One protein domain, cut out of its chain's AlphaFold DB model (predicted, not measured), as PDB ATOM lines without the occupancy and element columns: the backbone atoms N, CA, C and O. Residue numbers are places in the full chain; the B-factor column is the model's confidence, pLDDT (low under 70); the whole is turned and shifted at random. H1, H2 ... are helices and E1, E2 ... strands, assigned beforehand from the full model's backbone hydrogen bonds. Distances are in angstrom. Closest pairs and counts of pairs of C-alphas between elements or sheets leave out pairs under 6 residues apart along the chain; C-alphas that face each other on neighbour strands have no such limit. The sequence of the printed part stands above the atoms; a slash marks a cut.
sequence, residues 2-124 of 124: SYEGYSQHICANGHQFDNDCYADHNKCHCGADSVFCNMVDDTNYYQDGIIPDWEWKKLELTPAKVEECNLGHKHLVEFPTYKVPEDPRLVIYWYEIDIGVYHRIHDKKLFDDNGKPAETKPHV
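AT A GLANCE: This is residues 2 to 124 of the 124 residues of an uncharacterized protein of marine sediment metagenome (UniProt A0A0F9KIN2). With little regular structure, a small twisted sheet, E2 - E1 - E3, makes the body, while the hairpin of E5 and E6 reaches to one end of the long axis and a tail without named elements to the other. The printed part has 123 residues, 39 in named elements, mostly strand, in order E1 E2 E3 H1 E4 E5 E6; both sheets are antiparallel. It is loose, radius of gyration of the C-alphas 17.6 A, spanning 67 by 36 by 28 A.

HOW THE PARTS SIT: Start at inner strand E1, residues 5 to 11: N 8 and O 38 of E3, residues 34 to 41, are 2.8 A apart. N 9 is 2.8 A from O 17 of E2, residues 16 to 20, its hairpin partner. H1, residues 53 to 59, is not on this sheet; 2 of 3 O i to N i+4 pairs are within hydrogen-bond range. E4, residues 60 to 62, pairs antiparallel with residues 81 to 82 and runs on into E5, residues 65 to 68, at 57 degrees. Across the hairpin to E6, residues 74 to 78, N 67 and O 75 are 2.9 A apart.

IN THESE COORDINATES: Find C-alpha 5 at (81.371, 112.981, 103.868); E1 runs 19.4 A from there. E6 ends at C-alpha 78, (102.603, 130.210, 99.397).

THE WHOLE: The printed part has no cut; links E2 to E3 and E3 to H1 are long. Residues 2 to 3, 24 and 87 to 124 have pLDDT under 70.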
ATOM      1  N   SER A   2      76.049 104.395 107.355       58.59
ATOM      2  CA  SER A   2      77.352 105.064 107.458       58.59
ATOM      3  C   SER A   2      77.212 106.476 106.895       58.59
ATOM      4  O   SER A   2      76.534 106.657 105.890       58.59
ATOM      5  N   TYR A   3      77.786 107.462 107.577       65.81
ATOM      6  CA  TYR A   3      77.955 108.807 107.036       65.81
ATOM      7  C   TYR A   3      79.136 108.765 106.062       65.81
ATOM      8  O   TYR A   3      80.189 108.224 106.403       65.81
ATOM      9  N   GLU A   4      78.946 109.257 104.847       73.31
ATOM     10  CA  GLU A   4      80.012 109.432 103.862       73.31
ATOM     11  C   GLU A   4      80.104 110.931 103.606       73.31
ATOM     12  O   GLU A   4      79.121 111.559 103.216       73.31
ATOM     13  N   GLY A   5      81.243 111.535 103.921       83.75
ATOM     14  CA  GLY A   5      81.371 112.981 103.868       83.75
ATOM     15  C   GLY A   5      82.772 113.465 104.187       83.75
ATOM     16  O   GLY A   5      83.697 112.694 104.447       83.75
ATOM     17  N   TYR A   6      82.913 114.777 104.182       87.75
ATOM     18  CA  TYR A   6      84.143 115.466 104.537       87.75
ATOM     19  C   TYR A   6      83.791 116.773 105.236       87.75
ATOM     20  O   TYR A   6      82.646 117.221 105.224       87.75
ATOM     21  N   SER A   7      84.763 117.402 105.869       87.69
ATOM     22  CA  SER A   7      84.611 118.708 106.479       87.69
ATOM     23  C   SER A   7      85.565 119.706 105.846       87.69
ATOM     24  O   SER A   7      86.735 119.411 105.624       87.69
ATOM     25  N   GLN A   8      85.055 120.900 105.564       90.12
ATOM     26  CA  GLN A   8      85.819 122.033 105.058       90.12
ATOM     27  C   GLN A   8      86.240 122.909 106.232       90.12
ATOM     28  O   GLN A   8      85.398 123.367 107.009       90.12
ATOM     29  N   HIS A   9      87.531 123.176 106.366       90.62
ATOM     30  CA  HIS A   9      88.098 123.881 107.507       90.62
ATOM     31  C   HIS A   9      88.819 125.164 107.108       90.62
ATOM     32  O   HIS A   9      89.320 125.292 105.995       90.62
ATOM     33  N   ILE A  10      88.950 126.081 108.072       91.25
ATOM     34  CA  ILE A  10      89.986 127.122 108.071       91.25
ATOM     35  C   ILE A  10      90.790 127.003 109.367       91.25
ATOM     36  O   ILE A  10      90.213 126.826 110.442       91.25
ATOM     37  N   CYS A  11      92.120 127.074 109.283       90.75
ATOM     38  CA  CYS A  11      92.995 127.086 110.460       90.75
ATOM     39  C   CYS A  11      93.212 128.493 111.026       90.75
ATOM     40  O   CYS A  11      92.905 129.486 110.373       90.75
ATOM     41  N   ALA A  12      93.803 128.599 112.218       88.50
ATOM     42  CA  ALA A  12      94.111 129.890 112.850       88.50
ATOM     43  C   ALA A  12      94.979 130.837 111.989       88.50
ATOM     44  O   ALA A  12      94.950 132.047 112.196       88.50
ATOM     45  N   ASN A  13      95.718 130.299 111.011       92.06
ATOM     46  CA  ASN A  13      96.524 131.074 110.059       92.06
ATOM     47  C   ASN A  13      95.775 131.416 108.755       92.06
ATOM     48  O   ASN A  13      96.363 131.988 107.844       92.06
ATOM     49  N   GLY A  14      94.496 131.052 108.638       92.50
ATOM     50  CA  GLY A  14      93.664 131.357 107.476       92.50
ATOM     51  C   GLY A  14      93.757 130.354 106.326       92.50
ATOM     52  O   GLY A  14      93.135 130.583 105.298       92.50
ATOM     53  N   HIS A  15      94.488 129.244 106.443       94.19
ATOM     54  CA  HIS A  15      94.536 128.250 105.364       94.19
ATOM     55  C   HIS A  15      93.261 127.407 105.335       94.19
ATOM     56  O   HIS A  15      92.863 126.860 106.369       94.19
ATOM     57  N   GLN A  16      92.678 127.265 104.146       92.81
ATOM     58  CA  GLN A  16      91.579 126.339 103.891       92.81
ATOM     59  C   GLN A  16      92.131 124.922 103.677       92.81
ATOM     60  O   GLN A  16      93.209 124.751 103.097       92.81
ATOM     61  N   PHE A  17      91.441 123.920 104.214       91.69
ATOM     62  CA  PHE A  17      91.752 122.510 103.987       91.69
ATOM     63  C   PHE A  17      90.518 121.639 104.219       91.69
ATOM     64  O   PHE A  17      89.655 121.998 105.019       91.69
ATOM     65  N   ASP A  18      90.478 120.485 103.563       91.50
ATOM     66  CA  ASP A  18      89.405 119.508 103.715       91.50
ATOM     67  C   ASP A  18      89.914 118.275 104.461       91.50
ATOM     68  O   ASP A  18      91.040 117.826 104.238       91.50
ATOM     69  N   ASN A  19      89.067 117.722 105.321       88.88
ATOM     70  CA  ASN A  19      89.315 116.474 106.027       88.88
ATOM     71  C   ASN A  19      88.203 115.481 105.726       88.88
ATOM     72  O   ASN A  19      87.030 115.827 105.794       88.88
ATOM     73  N   ASP A  20      88.563 114.233 105.452       85.25
ATOM     74  CA  ASP A  20      87.582 113.151 105.408       85.25
ATOM     75  C   ASP A  20      86.877 113.017 106.772       85.25
ATOM     76  O   ASP A  20      87.494 113.233 107.818       85.25
ATOM     77  N   CYS A  21      85.594 112.651 106.779       76.31
ATOM     78  CA  CYS A  21      84.825 112.468 108.010       76.31
ATOM     79  C   CYS A  21      85.396 111.412 108.976       76.31
ATOM     80  O   CYS A  21      85.074 111.445 110.165       76.31
ATOM     81  N   TYR A  22      86.255 110.509 108.497       76.81
ATOM     82  CA  TYR A  22      86.970 109.519 109.304       76.81
ATOM     83  C   TYR A  22      88.399 109.949 109.679       76.81
ATOM     84  O   TYR A  22      89.167 109.137 110.195       76.81
ATOM     85  N   ALA A  23      88.798 111.195 109.411       78.50
ATOM     86  CA  ALA A  23      90.127 111.685 109.759       78.50
ATOM     87  C   ALA A  23      90.283 111.881 111.279       78.50
ATOM     88  O   ALA A  23      89.546 112.633 111.911       78.50
ATOM     89  N   ASP A  24      91.325 111.278 111.857       69.94
ATOM     90  CA  ASP A  24      91.604 111.341 113.302       69.94
ATOM     91  C   ASP A  24      92.158 112.703 113.786       69.94
ATOM     92  O   ASP A  24      92.454 112.873 114.971       69.94
ATOM     93  N   HIS A  25      92.372 113.678 112.893       70.44
ATOM     94  CA  HIS A  25      92.985 114.961 113.253       70.44
ATOM     95  C   HIS A  25      92.493 116.147 112.417       70.44
ATOM     96  O   HIS A  25      92.527 116.133 111.192       70.44
ATOM     97  N   ASN A  26      92.168 117.246 113.105       73.69
ATOM     98  CA  ASN A  26      91.763 118.526 112.511       73.69
ATOM     99  C   ASN A  26      92.927 119.526 112.435       73.69
ATOM    100  O   ASN A  26      92.806 120.674 112.874       73.69
ATOM    101  N   LYS A  27      94.080 119.072 111.925       82.00
ATOM    102  CA  LYS A  27      95.285 119.903 111.786       82.00
ATOM    103  C   LYS A  27      95.546 120.265 110.337       82.00
ATOM    104  O   LYS A  27      95.572 119.413 109.458       82.00
ATOM    105  N   CYS A  28      95.816 121.543 110.123       89.31
ATOM    106  CA  CYS A  28      96.229 122.045 108.828       89.31
ATOM    107  C   CYS A  28      97.648 121.570 108.476       89.31
ATOM    108  O   CYS A  28      98.461 121.305 109.363       89.31
ATOM    109  N   HIS A  29      97.999 121.587 107.187       87.88
ATOM    110  CA  HIS A  29      99.363 121.343 106.701       87.88
ATOM    111  C   HIS A  29     100.418 122.271 107.339       87.88
ATOM    112  O   HIS A  29     101.597 121.932 107.379       87.88
ATOM    113  N   CYS A  30     100.010 123.435 107.861       89.00
ATOM    114  CA  CYS A  30     100.889 124.363 108.577       89.00
ATOM    115  C   CYS A  30     101.041 124.054 110.081       89.00
ATOM    116  O   CYS A  30     101.710 124.799 110.793       89.00
ATOM    117  N   GLY A  31     100.397 122.995 110.583       89.25
ATOM    118  CA  GLY A  31     100.417 122.568 111.987       89.25
ATOM    119  C   GLY A  31      99.437 123.300 112.912       89.25
ATOM    120  O   GLY A  31      99.224 122.846 114.038       89.25
ATOM    121  N   ALA A  32      98.826 124.396 112.448       87.62
ATOM    122  CA  ALA A  32      97.824 125.141 113.205       87.62
ATOM    123  C   ALA A  32      96.493 124.381 113.305       87.62
ATOM    124  O   ALA A  32      96.110 123.636 112.396       87.62
ATOM    125  N   ASP A  33      95.780 124.622 114.402       86.06
ATOM    126  CA  ASP A  33      94.470 124.030 114.649       86.06
ATOM    127  C   ASP A  33      93.378 124.699 113.801       86.06
ATOM    128  O   ASP A  33      93.475 125.872 113.415       86.06
ATOM    129  N   SER A  34      92.335 123.926 113.503       87.25
ATOM    130  CA  SER A  34      91.109 124.412 112.873       87.25
ATOM    131  C   SER A  34      90.375 125.399 113.794       87.25
ATOM    132  O   SER A  34      90.152 125.110 114.966       87.25
ATOM    133  N   VAL A  35      89.984 126.556 113.253       87.69
ATOM    134  CA  VAL A  35      89.139 127.567 113.928       87.69
ATOM    135  C   VAL A  35      87.756 127.697 113.284       87.69
ATOM    136  O   VAL A  35      86.872 128.354 113.823       87.69
ATOM    137  N   PHE A  36      87.574 127.068 112.126       86.94
ATOM    138  CA  PHE A  36      86.322 126.966 111.394       86.94
ATOM    139  C   PHE A  36      86.205 125.561 110.816       86.94
ATOM    140  O   PHE A  36      87.203 125.015 110.341       86.94
ATOM    141  N   CYS A  37      84.992 125.016 110.813       86.38
ATOM    142  CA  CYS A  37      84.690 123.708 110.260       86.38
ATOM    143  C   CYS A  37      83.248 123.681 109.743       86.38
ATOM    144  O   CYS A  37      82.320 124.024 110.470       86.38
ATOM    145  N   ASN A  38      83.067 123.204 108.520       85.31
ATOM    146  CA  ASN A  38      81.781 122.987 107.878       85.31
ATOM    147  C   ASN A  38      81.686 121.526 107.433       85.31
ATOM    148  O   ASN A  38      82.502 121.088 106.633       85.31
ATOM    149  N   MET A  39      80.721 120.771 107.954       84.00
ATOM    150  CA  MET A  39      80.506 119.387 107.528       84.00
ATOM    151  C   MET A  39      79.726 119.344 106.220       84.00
ATOM    152  O   MET A  39      78.670 119.969 106.102       84.00
ATOM    153  N   VAL A  40      80.230 118.552 105.284       84.38
ATOM    154  CA  VAL A  40      79.598 118.238 104.010       84.38
ATOM    155  C   VAL A  40      79.152 116.788 104.070       84.38
ATOM    156  O   VAL A  40      79.964 115.878 104.238       84.38
ATOM    157  N   ASP A  41      77.847 116.569 103.997       84.19
ATOM    158  CA  ASP A  41      77.314 115.239 103.717       84.19
ATOM    159  C   ASP A  41      77.513 114.987 102.222       84.19
ATOM    160  O   ASP A  41      77.138 115.840 101.424       84.19
ATOM    161  N   ASP A  42      78.158 113.883 101.853       83.12
ATOM    162  CA  ASP A  42      78.352 113.454 100.460       83.12
ATOM    163  C   ASP A  42      77.709 112.078 100.211       83.12
ATOM    164  O   ASP A  42      78.057 111.332  99.289       83.12
ATOM    165  N   THR A  43      76.734 111.708 101.045       79.94
ATOM    166  CA  THR A  43      76.044 110.427 100.929       79.94
ATOM    167  C   THR A  43      75.291 110.360  99.595       79.94
ATOM    168  O   THR A  43      74.423 111.181  99.291       79.94
ATOM    169  N   ASN A  44      75.574 109.328  98.793       79.50
ATOM    170  CA  ASN A  44      75.004 109.134  97.451       79.50
ATOM    171  C   ASN A  44      75.280 110.291  96.461       79.50
ATOM    172  O   ASN A  44      74.427 110.563  95.612       79.50
ATOM    173  N   TYR A  45      76.448 110.943  96.534       71.81
ATOM    174  CA  TYR A  45      76.847 112.066  95.661       71.81
ATOM    175  C   TYR A  45      76.016 113.347  95.837       71.81
ATOM    176  O   TYR A  45      76.053 114.245  94.990       71.81
ATOM    177  N   TYR A  46      75.229 113.434  96.909       74.69
ATOM    178  CA  TYR A  46      74.556 114.668  97.283       74.69
ATOM    179  C   TYR A  46      75.469 115.432  98.230       74.69
ATOM    180  O   TYR A  46      75.496 115.113  99.405       74.69
ATOM    181  N   GLN A  47      76.183 116.435  97.712       81.00
ATOM    182  CA  GLN A  47      77.087 117.307  98.475       81.00
ATOM    183  C   GLN A  47      76.308 118.353  99.290       81.00
ATOM    184  O   GLN A  47      76.361 119.556  99.013       81.00
ATOM    185  N   ASP A  48      75.517 117.911 100.263       82.38
ATOM    186  CA  ASP A  48      74.746 118.814 101.113       82.38
ATOM    187  C   ASP A  48      75.665 119.558 102.093       82.38
ATOM    188  O   ASP A  48      76.461 118.973 102.825       82.38
ATOM    189  N   GLY A  49      75.525 120.883 102.123       79.56
ATOM    190  CA  GLY A  49      76.298 121.764 102.991       79.56
ATOM    191  C   GLY A  49      77.628 122.212 102.417       79.56
ATOM    192  O   GLY A  49      78.323 122.954 103.099       79.56
ATOM    193  N   ILE A  50      77.978 121.826 101.188       87.62
ATOM    194  CA  ILE A  50      79.205 122.299 100.547       87.62
ATOM    195  C   ILE A  50      79.229 123.830 100.468       87.62
ATOM    196  O   ILE A  50      78.309 124.466  99.947       87.62
ATOM    197  N   ILE A  51      80.311 124.429 100.962       87.62
ATOM    198  CA  ILE A  51      80.664 125.809 100.644       87.62
ATOM    199  C   ILE A  51      81.366 125.766  99.286       87.62
ATOM    200  O   ILE A  51      82.445 125.173  99.179       87.62
ATOM    201  N   PRO A  52      80.766 126.346  98.240       86.81
ATOM    202  CA  PRO A  52      81.317 126.277  96.899       86.81
ATOM    203  C   PRO A  52      82.479 127.262  96.724       86.81
ATOM    204  O   PRO A  52      82.544 128.301  97.387       86.81
ATOM    205  N   ASP A  53      83.356 126.994  95.757       87.75
ATOM    206  CA  ASP A  53      84.573 127.778  95.489       87.75
ATOM    207  C   ASP A  53      84.336 129.288  95.345       87.75
ATOM    208  O   ASP A  53      85.170 130.104  95.738       87.75
ATOM    209  N   TRP A  54      83.194 129.695  94.786       85.44
ATOM    210  CA  TRP A  54      82.882 131.115  94.625       85.44
ATOM    211  C   TRP A  54      82.568 131.820  95.949       85.44
ATOM    212  O   TRP A  54      82.745 133.034  96.021       85.44
ATOM    213  N   GLU A  55      82.112 131.106  96.982       88.12
ATOM    214  CA  GLU A  55      81.984 131.657  98.336       88.12
ATOM    215  C   GLU A  55      83.357 131.728  99.010       88.12
ATOM    216  O   GLU A  55      83.697 132.770  99.572       88.12
ATOM    217  N   TRP A  56      84.202 130.701  98.851       87.88
ATOM    218  CA  TRP A  56      85.593 130.743  99.325       87.88
ATOM    219  C   TRP A  56      86.366 131.925  98.745       87.88
ATOM    220  O   TRP A  56      87.054 132.644  99.467       87.88
ATOM    221  N   LYS A  57      86.179 132.203  97.455       88.88
ATOM    222  CA  LYS A  57      86.826 133.328  96.777       88.88
ATOM    223  C   LYS A  57      86.433 134.697  97.339       88.88
ATOM    224  O   LYS A  57      87.227 135.627  97.264       88.88
ATOM    225  N   LYS A  58      85.234 134.847  97.916       89.06
ATOM    226  CA  LYS A  58      84.826 136.098  98.588       89.06
ATOM    227  C   LYS A  58      85.527 136.296  99.931       89.06
ATOM    228  O   LYS A  58      85.588 137.422 100.417       89.06
ATOM    229  N   LEU A  59      86.011 135.210 100.528       90.31
ATOM    230  CA  LEU A  59      86.717 135.203 101.804       90.31
ATOM    231  C   LEU A  59      88.236 135.282 101.628       90.31
ATOM    232  O   LEU A  59      88.937 135.437 102.622       90.31
ATOM    233  N   GLU A  60      88.750 135.170 100.401       94.56
ATOM    234  CA  GLU A  60      90.184 135.204 100.113       94.56
ATOM    235  C   GLU A  60      90.804 136.537 100.565       94.56
ATOM    236  O   GLU A  60      90.363 137.622 100.182       94.56
ATOM    237  N   LEU A  61      91.838 136.442 101.400       94.06
ATOM    238  CA  LEU A  61      92.641 137.561 101.890       94.06
ATOM    239  C   LEU A  61      93.941 137.686 101.103       94.06
ATOM    240  O   LEU A  61      94.329 138.789 100.715       94.06
ATOM    241  N   THR A  62      94.609 136.557 100.860       95.50
ATOM    242  CA  THR A  62      95.814 136.500 100.033       95.50
ATOM    243  C   THR A  62      95.685 135.382  99.007       95.50
ATOM    244  O   THR A  62      95.317 134.265  99.379       95.50
ATOM    245  N   PRO A  63      96.017 135.643  97.733       94.31
ATOM    246  CA  PRO A  63      95.990 134.611  96.714       94.31
ATOM    247  C   PRO A  63      97.131 133.613  96.922       94.31
ATOM    248  O   PRO A  63      98.171 133.930  97.500       94.31
ATOM    249  N   ALA A  64      96.951 132.413  96.376       93.62
ATOM    250  CA  ALA A  64      98.010 131.422  96.269       93.62
ATOM    251  C   ALA A  64      99.155 131.956  95.393       93.62
ATOM    252  O   ALA A  64      98.910 132.507  94.314       93.62
ATOM    253  N   LYS A  65     100.404 131.737  95.805       95.06
ATOM    254  CA  LYS A  65     101.576 132.070  94.988       95.06
ATOM    255  C   LYS A  65     102.207 130.805  94.437       95.06
ATOM    256  O   LYS A  65     102.461 129.846  95.164       95.06
ATOM    257  N   VAL A  66     102.478 130.831  93.139       96.06
ATOM    258  CA  VAL A  66     103.022 129.701  92.392       96.06
ATOM    259  C   VAL A  66     104.283 130.146  91.666       96.06
ATOM    260  O   VAL A  66     104.288 131.196  91.026       96.06
ATOM    261  N   GLU A  67     105.333 129.337  91.739       96.38
ATOM    262  CA  GLU A  67     106.591 129.552  91.023       96.38
ATOM    263  C   GLU A  67     106.837 128.418  90.029       96.38
ATOM    264  O   GLU A  67     106.496 127.261  90.278       96.38
ATOM    265  N   GLU A  68     107.408 128.750  88.874       97.25
ATOM    266  CA  GLU A  68     107.764 127.765  87.855       97.25
ATOM    267  C   GLU A  68     109.214 127.315  88.058       97.25
ATOM    268  O   GLU A  68     110.121 128.145  88.133       97.25
ATOM    269  N   CYS A  69     109.454 126.007  88.167       93.44
ATOM    270  CA  CYS A  69     110.816 125.490  88.249       93.44
ATOM    271  C   CYS A  69     111.498 125.488  86.875       93.44
ATOM    272  O   CYS A  69     110.872 125.628  85.828       93.44
ATOM    273  N   ASN A  70     112.803 125.227  86.864       94.75
ATOM    274  CA  ASN A  70     113.611 125.108  85.647       94.75
ATOM    275  C   ASN A  70     113.180 123.976  84.685       94.75
ATOM    276  O   ASN A  70     113.709 123.900  83.579       94.75
ATOM    277  N   LEU A  71     112.257 123.100  85.099       94.69
ATOM    278  CA  LEU A  71     111.653 122.050  84.271       94.69
ATOM    279  C   LEU A  71     110.264 122.433  83.725       94.69
ATOM    280  O   LEU A  71     109.642 121.621  83.044       94.69
ATOM    281  N   GLY A  72     109.759 123.632  84.031       93.94
ATOM    282  CA  GLY A  72     108.432 124.096  83.613       93.94
ATOM    283  C   GLY A  72     107.272 123.636  84.508       93.94
ATOM    284  O   GLY A  72     106.110 123.847  84.162       93.94
ATOM    285  N   HIS A  73     107.541 122.996  85.655       95.56
ATOM    286  CA  HIS A  73     106.488 122.640  86.614       95.56
ATOM    287  C   HIS A  73     106.119 123.832  87.491       95.56
ATOM    288  O   HIS A  73     106.983 124.586  87.928       95.56
ATOM    289  N   LYS A  74     104.834 123.941  87.820       95.38
ATOM    290  CA  LYS A  74     104.297 124.949  88.732       95.38
ATOM    291  C   LYS A  74     104.264 124.411  90.159       95.38
ATOM    292  O   LYS A  74     103.617 123.400  90.418       95.38
ATOM    293  N   HIS A  75     104.932 125.099  91.071       93.12
ATOM    294  CA  HIS A  75     105.013 124.755  92.484       93.12
ATOM    295  C   HIS A  75     104.284 125.801  93.312       93.12
ATOM    296  O   HIS A  75     104.572 126.990  93.202       93.12
ATOM    297  N   LEU A  76     103.351 125.358  94.152       91.44
ATOM    298  CA  LEU A  76     102.757 126.215  95.168       91.44
ATOM    299  C   LEU A  76     103.838 126.562  96.199       91.44
ATOM    300  O   LEU A  76     104.378 125.664  96.844       91.44
ATOM    301  N   VAL A  77     104.168 127.846  96.320       92.88
ATOM    302  CA  VAL A  77     105.184 128.345  97.262       92.88
ATOM    303  C   VAL A  77     104.561 129.033  98.469       92.88
ATOM    304  O   VAL A  77     105.130 128.991  99.555       92.88
ATOM    305  N   GLU A  78     103.375 129.620  98.304       92.00
ATOM    306  CA  GLU A  78     102.603 130.210  99.397       92.00
ATOM    307  C   GLU A  78     101.134 129.810  99.235       92.00
ATOM    308  O   GLU A  78     100.555 129.950  98.152       92.00
ATOM    309  N   PHE A  79     100.544 129.284 100.310       92.62
ATOM    310  CA  PHE A  79      99.133 128.911 100.344       92.62
ATOM    311  C   PHE A  79      98.251 130.167 100.394       92.62
ATOM    312  O   PHE A  79      98.637 131.161 101.016       92.62
ATOM    313  N   PRO A  80      97.061 130.140  99.766       93.94
ATOM    314  CA  PRO A  80      96.099 131.215  99.934       93.94
ATOM    315  C   PRO A  80      95.628 131.276 101.390       93.94
ATOM    316  O   PRO A  80      95.589 130.260 102.093       93.94
ATOM    317  N   THR A  81      95.238 132.468 101.830       95.94
ATOM    318  CA  THR A  81      94.623 132.661 103.147       95.94
ATOM    319  C   THR A  81      93.223 133.226 102.999       95.94
ATOM    320  O   THR A  81      92.936 133.978 102.066       95.94
ATOM    321  N   TYR A  82      92.354 132.863 103.933       94.38
ATOM    322  CA  TYR A  82      90.938 133.184 103.932       94.38
ATOM    323  C   TYR A  82      90.528 133.774 105.275       94.38
ATOM    324  O   TYR A  82      91.024 133.390 106.339       94.38
ATOM    325  N   LYS A  83      89.575 134.698 105.226       92.44
ATOM    326  CA  LYS A  83      88.868 135.191 106.398       92.44
ATOM    327  C   LYS A  83      87.924 134.097 106.896       92.44
ATOM    328  O   LYS A  83      87.201 133.493 106.107       92.44
ATOM    329  N   VAL A  84      87.881 133.891 108.211       87.94
ATOM    330  CA  VAL A  84      86.850 133.054 108.837       87.94
ATOM    331  C   VAL A  84      85.467 133.650 108.526       87.94
ATOM    332  O   VAL A  84      85.271 134.846 108.768       87.94
ATOM    333  N   PRO A  85      84.518 132.866 107.974       84.12
ATOM    334  CA  PRO A  85      83.167 133.343 107.726       84.12
ATOM    335  C   PRO A  85      82.533 133.875 109.011       84.12
ATOM    336  O   PRO A  85      82.566 133.222 110.048       84.12
ATOM    337  N   GLU A  86      81.929 135.057 108.931       75.50
ATOM    338  CA  GLU A  86      81.109 135.624 110.013       75.50
ATOM    339  C   GLU A  86      79.614 135.366 109.778       75.50
ATOM    340  O   GLU A  86      78.810 135.528 110.692       75.50
ATOM    341  N   ASP A  87      79.234 134.976 108.554       68.69
ATOM    342  CA  ASP A  87      77.852 134.677 108.189       68.69
ATOM    343  C   ASP A  87      77.397 133.393 108.895       68.69
ATOM    344  O   ASP A  87      77.899 132.318 108.561       68.69
ATOM    345  N   PRO A  88      76.418 133.456 109.813       63.62
ATOM    346  CA  PRO A  88      75.951 132.286 110.552       63.62
ATOM    347  C   PRO A  88      75.441 131.147 109.660       63.62
ATOM    348  O   PRO A  88      75.400 130.008 110.105       63.62
ATOM    349  N   ARG A  89      75.067 131.430 108.406       63.78
ATOM    350  CA  ARG A  89      74.657 130.412 107.422       63.78
ATOM    351  C   ARG A  89      75.829 129.577 106.908       63.78
ATOM    352  O   ARG A  89      75.616 128.496 106.382       63.78
ATOM    353  N   LEU A  90      77.046 130.104 107.023       62.44
ATOM    354  CA  LEU A  90      78.295 129.410 106.716       62.44
ATOM    355  C   LEU A  90      78.969 128.880 107.989       62.44
ATOM    356  O   LEU A  90      79.783 127.967 107.902       62.44
ATOM    357  N   VAL A  91      78.654 129.434 109.167       54.56
ATOM    358  CA  VAL A  91      79.243 129.016 110.446       54.56
ATOM    359  C   VAL A  91      78.434 127.896 111.096       54.56
ATOM    360  O   VAL A  91      77.446 128.136 111.788       54.56
ATOM    361  N   ILE A  92      78.921 126.664 110.965       53.94
ATOM    362  CA  ILE A  92      78.515 125.573 111.853       53.94
ATOM    363  C   ILE A  92      79.426 125.632 113.088       53.94
ATOM    364  O   ILE A  92      80.601 125.280 113.023       53.94
ATOM    365  N   TYR A  93      78.906 126.115 114.222       42.97
ATOM    366  CA  TYR A  93      79.625 126.015 115.496       42.97
ATOM    367  C   TYR A  93      79.582 124.571 116.012       42.97
ATOM    368  O   TYR A  93      78.535 123.925 115.969       42.97
ATOM    369  N   TRP A  94      80.693 124.097 116.575       42.22
ATOM    370  CA  TRP A  94      80.709 122.917 117.437       42.22
ATOM    371  C   TRP A  94      80.527 123.373 118.886       42.22
ATOM    372  O   TRP A  94      81.298 124.196 119.376       42.22
ATOM    373  N   TYR A  95      79.525 122.832 119.577       36.66
ATOM    374  CA  TYR A  95      79.539 122.754 121.036       36.66
ATOM    375  C   TYR A  95      79.674 121.280 121.401       36.66
ATOM    376  O   TYR A  95      78.924 120.445 120.893       36.66
ATOM    377  N   GLU A  96      80.639 120.966 122.259       32.81
ATOM    378  CA  GLU A  96      80.753 119.657 122.890       32.81
ATOM    379  C   GLU A  96      79.562 119.505 123.850       32.81
ATOM    380  O   GLU A  96      79.420 120.262 124.810       32.81
ATOM    381  N   ILE A  97      78.649 118.585 123.545       37.38
ATOM    382  CA  ILE A  97      77.631 118.129 124.495       37.38
ATOM    383  C   ILE A  97      78.073 116.726 124.908       37.38
ATOM    384  O   ILE A  97      78.347 115.914 124.025       37.38
ATOM    385  N   ASP A  98      78.138 116.478 126.222       34.69
ATOM    386  CA  ASP A  98      78.661 115.316 126.985       34.69
ATOM    387  C   ASP A  98      78.191 113.891 126.571       34.69
ATOM    388  O   ASP A  98      78.237 112.941 127.349       34.69
ATOM    389  N   ILE A  99      77.708 113.695 125.349       35.59
ATOM    390  CA  ILE A  99      77.075 112.464 124.867       35.59
ATOM    391  C   ILE A  99      77.433 112.109 123.415       35.59
ATOM    392  O   ILE A  99      76.842 111.188 122.858       35.59
ATOM    393  N   GLY A 100      78.415 112.776 122.796       33.81
ATOM    394  CA  GLY A 100      78.956 112.349 121.494       33.81
ATOM    395  C   GLY A 100      77.972 112.477 120.323       33.81
ATOM    396  O   GLY A 100      78.075 111.735 119.348       33.81
ATOM    397  N   VAL A 101      77.008 113.399 120.414       33.34
ATOM    398  CA  VAL A 101      76.042 113.686 119.344       33.34
ATOM    399  C   VAL A 101      76.337 115.069 118.770       33.34
ATOM    400  O   VAL A 101      76.163 116.085 119.441       33.34
ATOM    401  N   TYR A 102      76.769 115.101 117.514       42.53
ATOM    402  CA  TYR A 102      77.050 116.323 116.773       42.53
ATOM    403  C   TYR A 102      75.798 116.773 116.016       42.53
ATOM    404  O   TYR A 102      75.249 116.024 115.209       42.53
ATOM    405  N   HIS A 103      75.321 117.990 116.276       37.84
ATOM    406  CA  HIS A 103      74.158 118.551 115.590       37.84
ATOM    407  C   HIS A 103      74.575 119.679 114.643       37.84
ATOM    408  O   HIS A 103      75.222 120.638 115.057       37.84
ATOM    409  N   ARG A 104      74.125 119.602 113.383       39.62
ATOM    410  CA  ARG A 104      74.163 120.720 112.432       39.62
ATOM    411  C   ARG A 104      73.322 121.861 113.010       39.62
ATOM    412  O   ARG A 104      72.112 121.709 113.194       39.62
ATOM    413  N   ILE A 105      73.937 123.002 113.313       45.59
ATOM    414  CA  ILE A 105      73.220 124.197 113.782       45.59
ATOM    415  C   ILE A 105      72.582 124.888 112.574       45.59
ATOM    416  O   ILE A 105      72.975 125.973 112.174       45.59
ATOM    417  N   HIS A 106      71.609 124.231 111.951       40.16
ATOM    418  CA  HIS A 106      70.720 124.881 110.988       40.16
ATOM    419  C   HIS A 106      69.286 125.006 111.529       40.16
ATOM    420  O   HIS A 106      68.536 125.855 111.060       40.16
ATOM    421  N   ASP A 107      68.928 124.244 112.573       39.12
ATOM    422  CA  ASP A 107      67.524 124.063 112.982       39.12
ATOM    423  C   ASP A 107      67.133 124.625 114.354       39.12
ATOM    424  O   ASP A 107      65.995 124.461 114.799       39.12
ATOM    425  N   LYS A 108      68.018 125.345 115.045       40.97
ATOM    426  CA  LYS A 108      67.604 126.128 116.216       40.97
ATOM    427  C   LYS A 108      67.989 127.573 116.001       40.97
ATOM    428  O   LYS A 108      69.167 127.881 115.870       40.97
ATOM    429  N   LYS A 109      66.972 128.440 115.966       44.16
ATOM    430  CA  LYS A 109      67.087 129.901 116.028       44.16
ATOM    431  C   LYS A 109      67.929 130.287 117.251       44.16
ATOM    432  O   LYS A 109      67.389 130.534 118.322       44.16
ATOM    433  N   LEU A 110      69.252 130.274 117.102       48.06
ATOM    434  CA  LEU A 110      70.194 130.781 118.096       48.06
ATOM    435  C   LEU A 110      70.264 132.297 118.058       48.06
ATOM    436  O   LEU A 110      70.835 132.878 118.965       48.06
ATOM    437  N   PHE A 111      69.686 132.924 117.038       45.44
ATOM    438  CA  PHE A 111      69.591 134.363 116.924       45.44
ATOM    439  C   PHE A 111      68.154 134.746 116.576       45.44
ATOM    440  O   PHE A 111      67.482 134.030 115.826       45.44
ATOM    441  N   ASP A 112      67.668 135.831 117.168       53.97
ATOM    442  CA  ASP A 112      66.413 136.441 116.744       53.97
ATOM    443  C   ASP A 112      66.564 137.087 115.354       53.97
ATOM    444  O   ASP A 112      67.665 137.198 114.810       53.97
ATOM    445  N   ASP A 113      65.455 137.550 114.778       49.19
ATOM    446  CA  ASP A 113      65.442 138.197 113.458       49.19
ATOM    447  C   ASP A 113      66.255 139.521 113.426       49.19
ATOM    448  O   ASP A 113      66.385 140.145 112.375       49.19
ATOM    449  N   ASN A 114      66.829 139.944 114.564       50.25
ATOM    450  CA  ASN A 114      67.701 141.109 114.715       50.25
ATOM    451  C   ASN A 114      69.173 140.733 114.988       50.25
ATOM    452  O   ASN A 114      69.977 141.618 115.292       50.25
ATOM    453  N   GLY A 115      69.544 139.451 114.906       43.34
ATOM    454  CA  GLY A 115      70.919 138.986 115.099       43.34
ATOM    455  C   GLY A 115      71.386 138.946 116.559       43.34
ATOM    456  O   GLY A 115      72.591 138.872 116.803       43.34
ATOM    457  N   LYS A 116      70.478 138.998 117.544       43.78
ATOM    458  CA  LYS A 116      70.830 138.827 118.964       43.78
ATOM    459  C   LYS A 116      70.745 137.362 119.381       43.78
ATOM    460  O   LYS A 116      69.775 136.717 118.994       43.78
ATOM    461  N   PRO A 117      71.690 136.850 120.195       48.03
ATOM    462  CA  PRO A 117      71.629 135.478 120.673       48.03
ATOM    463  C   PRO A 117      70.313 135.225 121.418       48.03
ATOM    464  O   PRO A 117      69.958 135.970 122.331       48.03
ATOM    465  N   ALA A 118      69.577 134.192 121.014       55.88
ATOM    466  CA  ALA A 118      68.353 133.757 121.660       55.88
ATOM    467  C   ALA A 118      68.702 133.269 123.070       55.88
ATOM    468  O   ALA A 118      69.495 132.343 123.230       55.88
ATOM    469  N   GLU A 119      68.135 133.917 124.089       44.47
ATOM    470  CA  GLU A 119      68.375 133.587 125.494       44.47
ATOM    471  C   GLU A 119      68.060 132.108 125.757       44.47
ATOM    472  O   GLU A 119      66.899 131.689 125.816       44.47
ATOM    473  N   THR A 120      69.096 131.291 125.930       45.47
ATOM    474  CA  THR A 120      68.940 129.927 126.417       45.47
ATOM    475  C   THR A 120      68.662 130.000 127.913       45.47
ATOM    476  O   THR A 120      69.528 130.328 128.722       45.47
ATOM    477  N   LYS A 121      67.418 129.714 128.312       35.78
ATOM    478  CA  LYS A 121      67.124 129.476 129.726       35.78
ATOM    479  C   LYS A 121      67.900 128.230 130.171       35.78
ATOM    480  O   LYS A 121      67.788 127.205 129.496       35.78
ATOM    481  N   PRO A 122      68.646 128.276 131.287       32.94
ATOM    482  CA  PRO A 122      69.232 127.072 131.851       32.94
ATOM    483  C   PRO A 122      68.093 126.143 132.283       32.94
ATOM    484  O   PRO A 122      67.244 126.520 133.094       32.94
ATOM    485  N   HIS A 123      68.044 124.946 131.697       37.25
ATOM    486  CA  HIS A 123      67.229 123.864 132.231       37.25
ATOM    487  C   HIS A 123      67.962 123.287 133.445       37.25
ATOM    488  O   HIS A 123      69.101 122.843 133.324       37.25
ATOM    489  N   VAL A 124      67.301 123.400 134.601       35.06
ATOM    490  CA  VAL A 124      67.662 122.797 135.893       35.06
ATOM    491  C   VAL A 124      67.585 121.279 135.804       35.06
ATOM    492  O   VAL A 124      66.624 120.802 135.156       35.06
TER     493      VAL A 124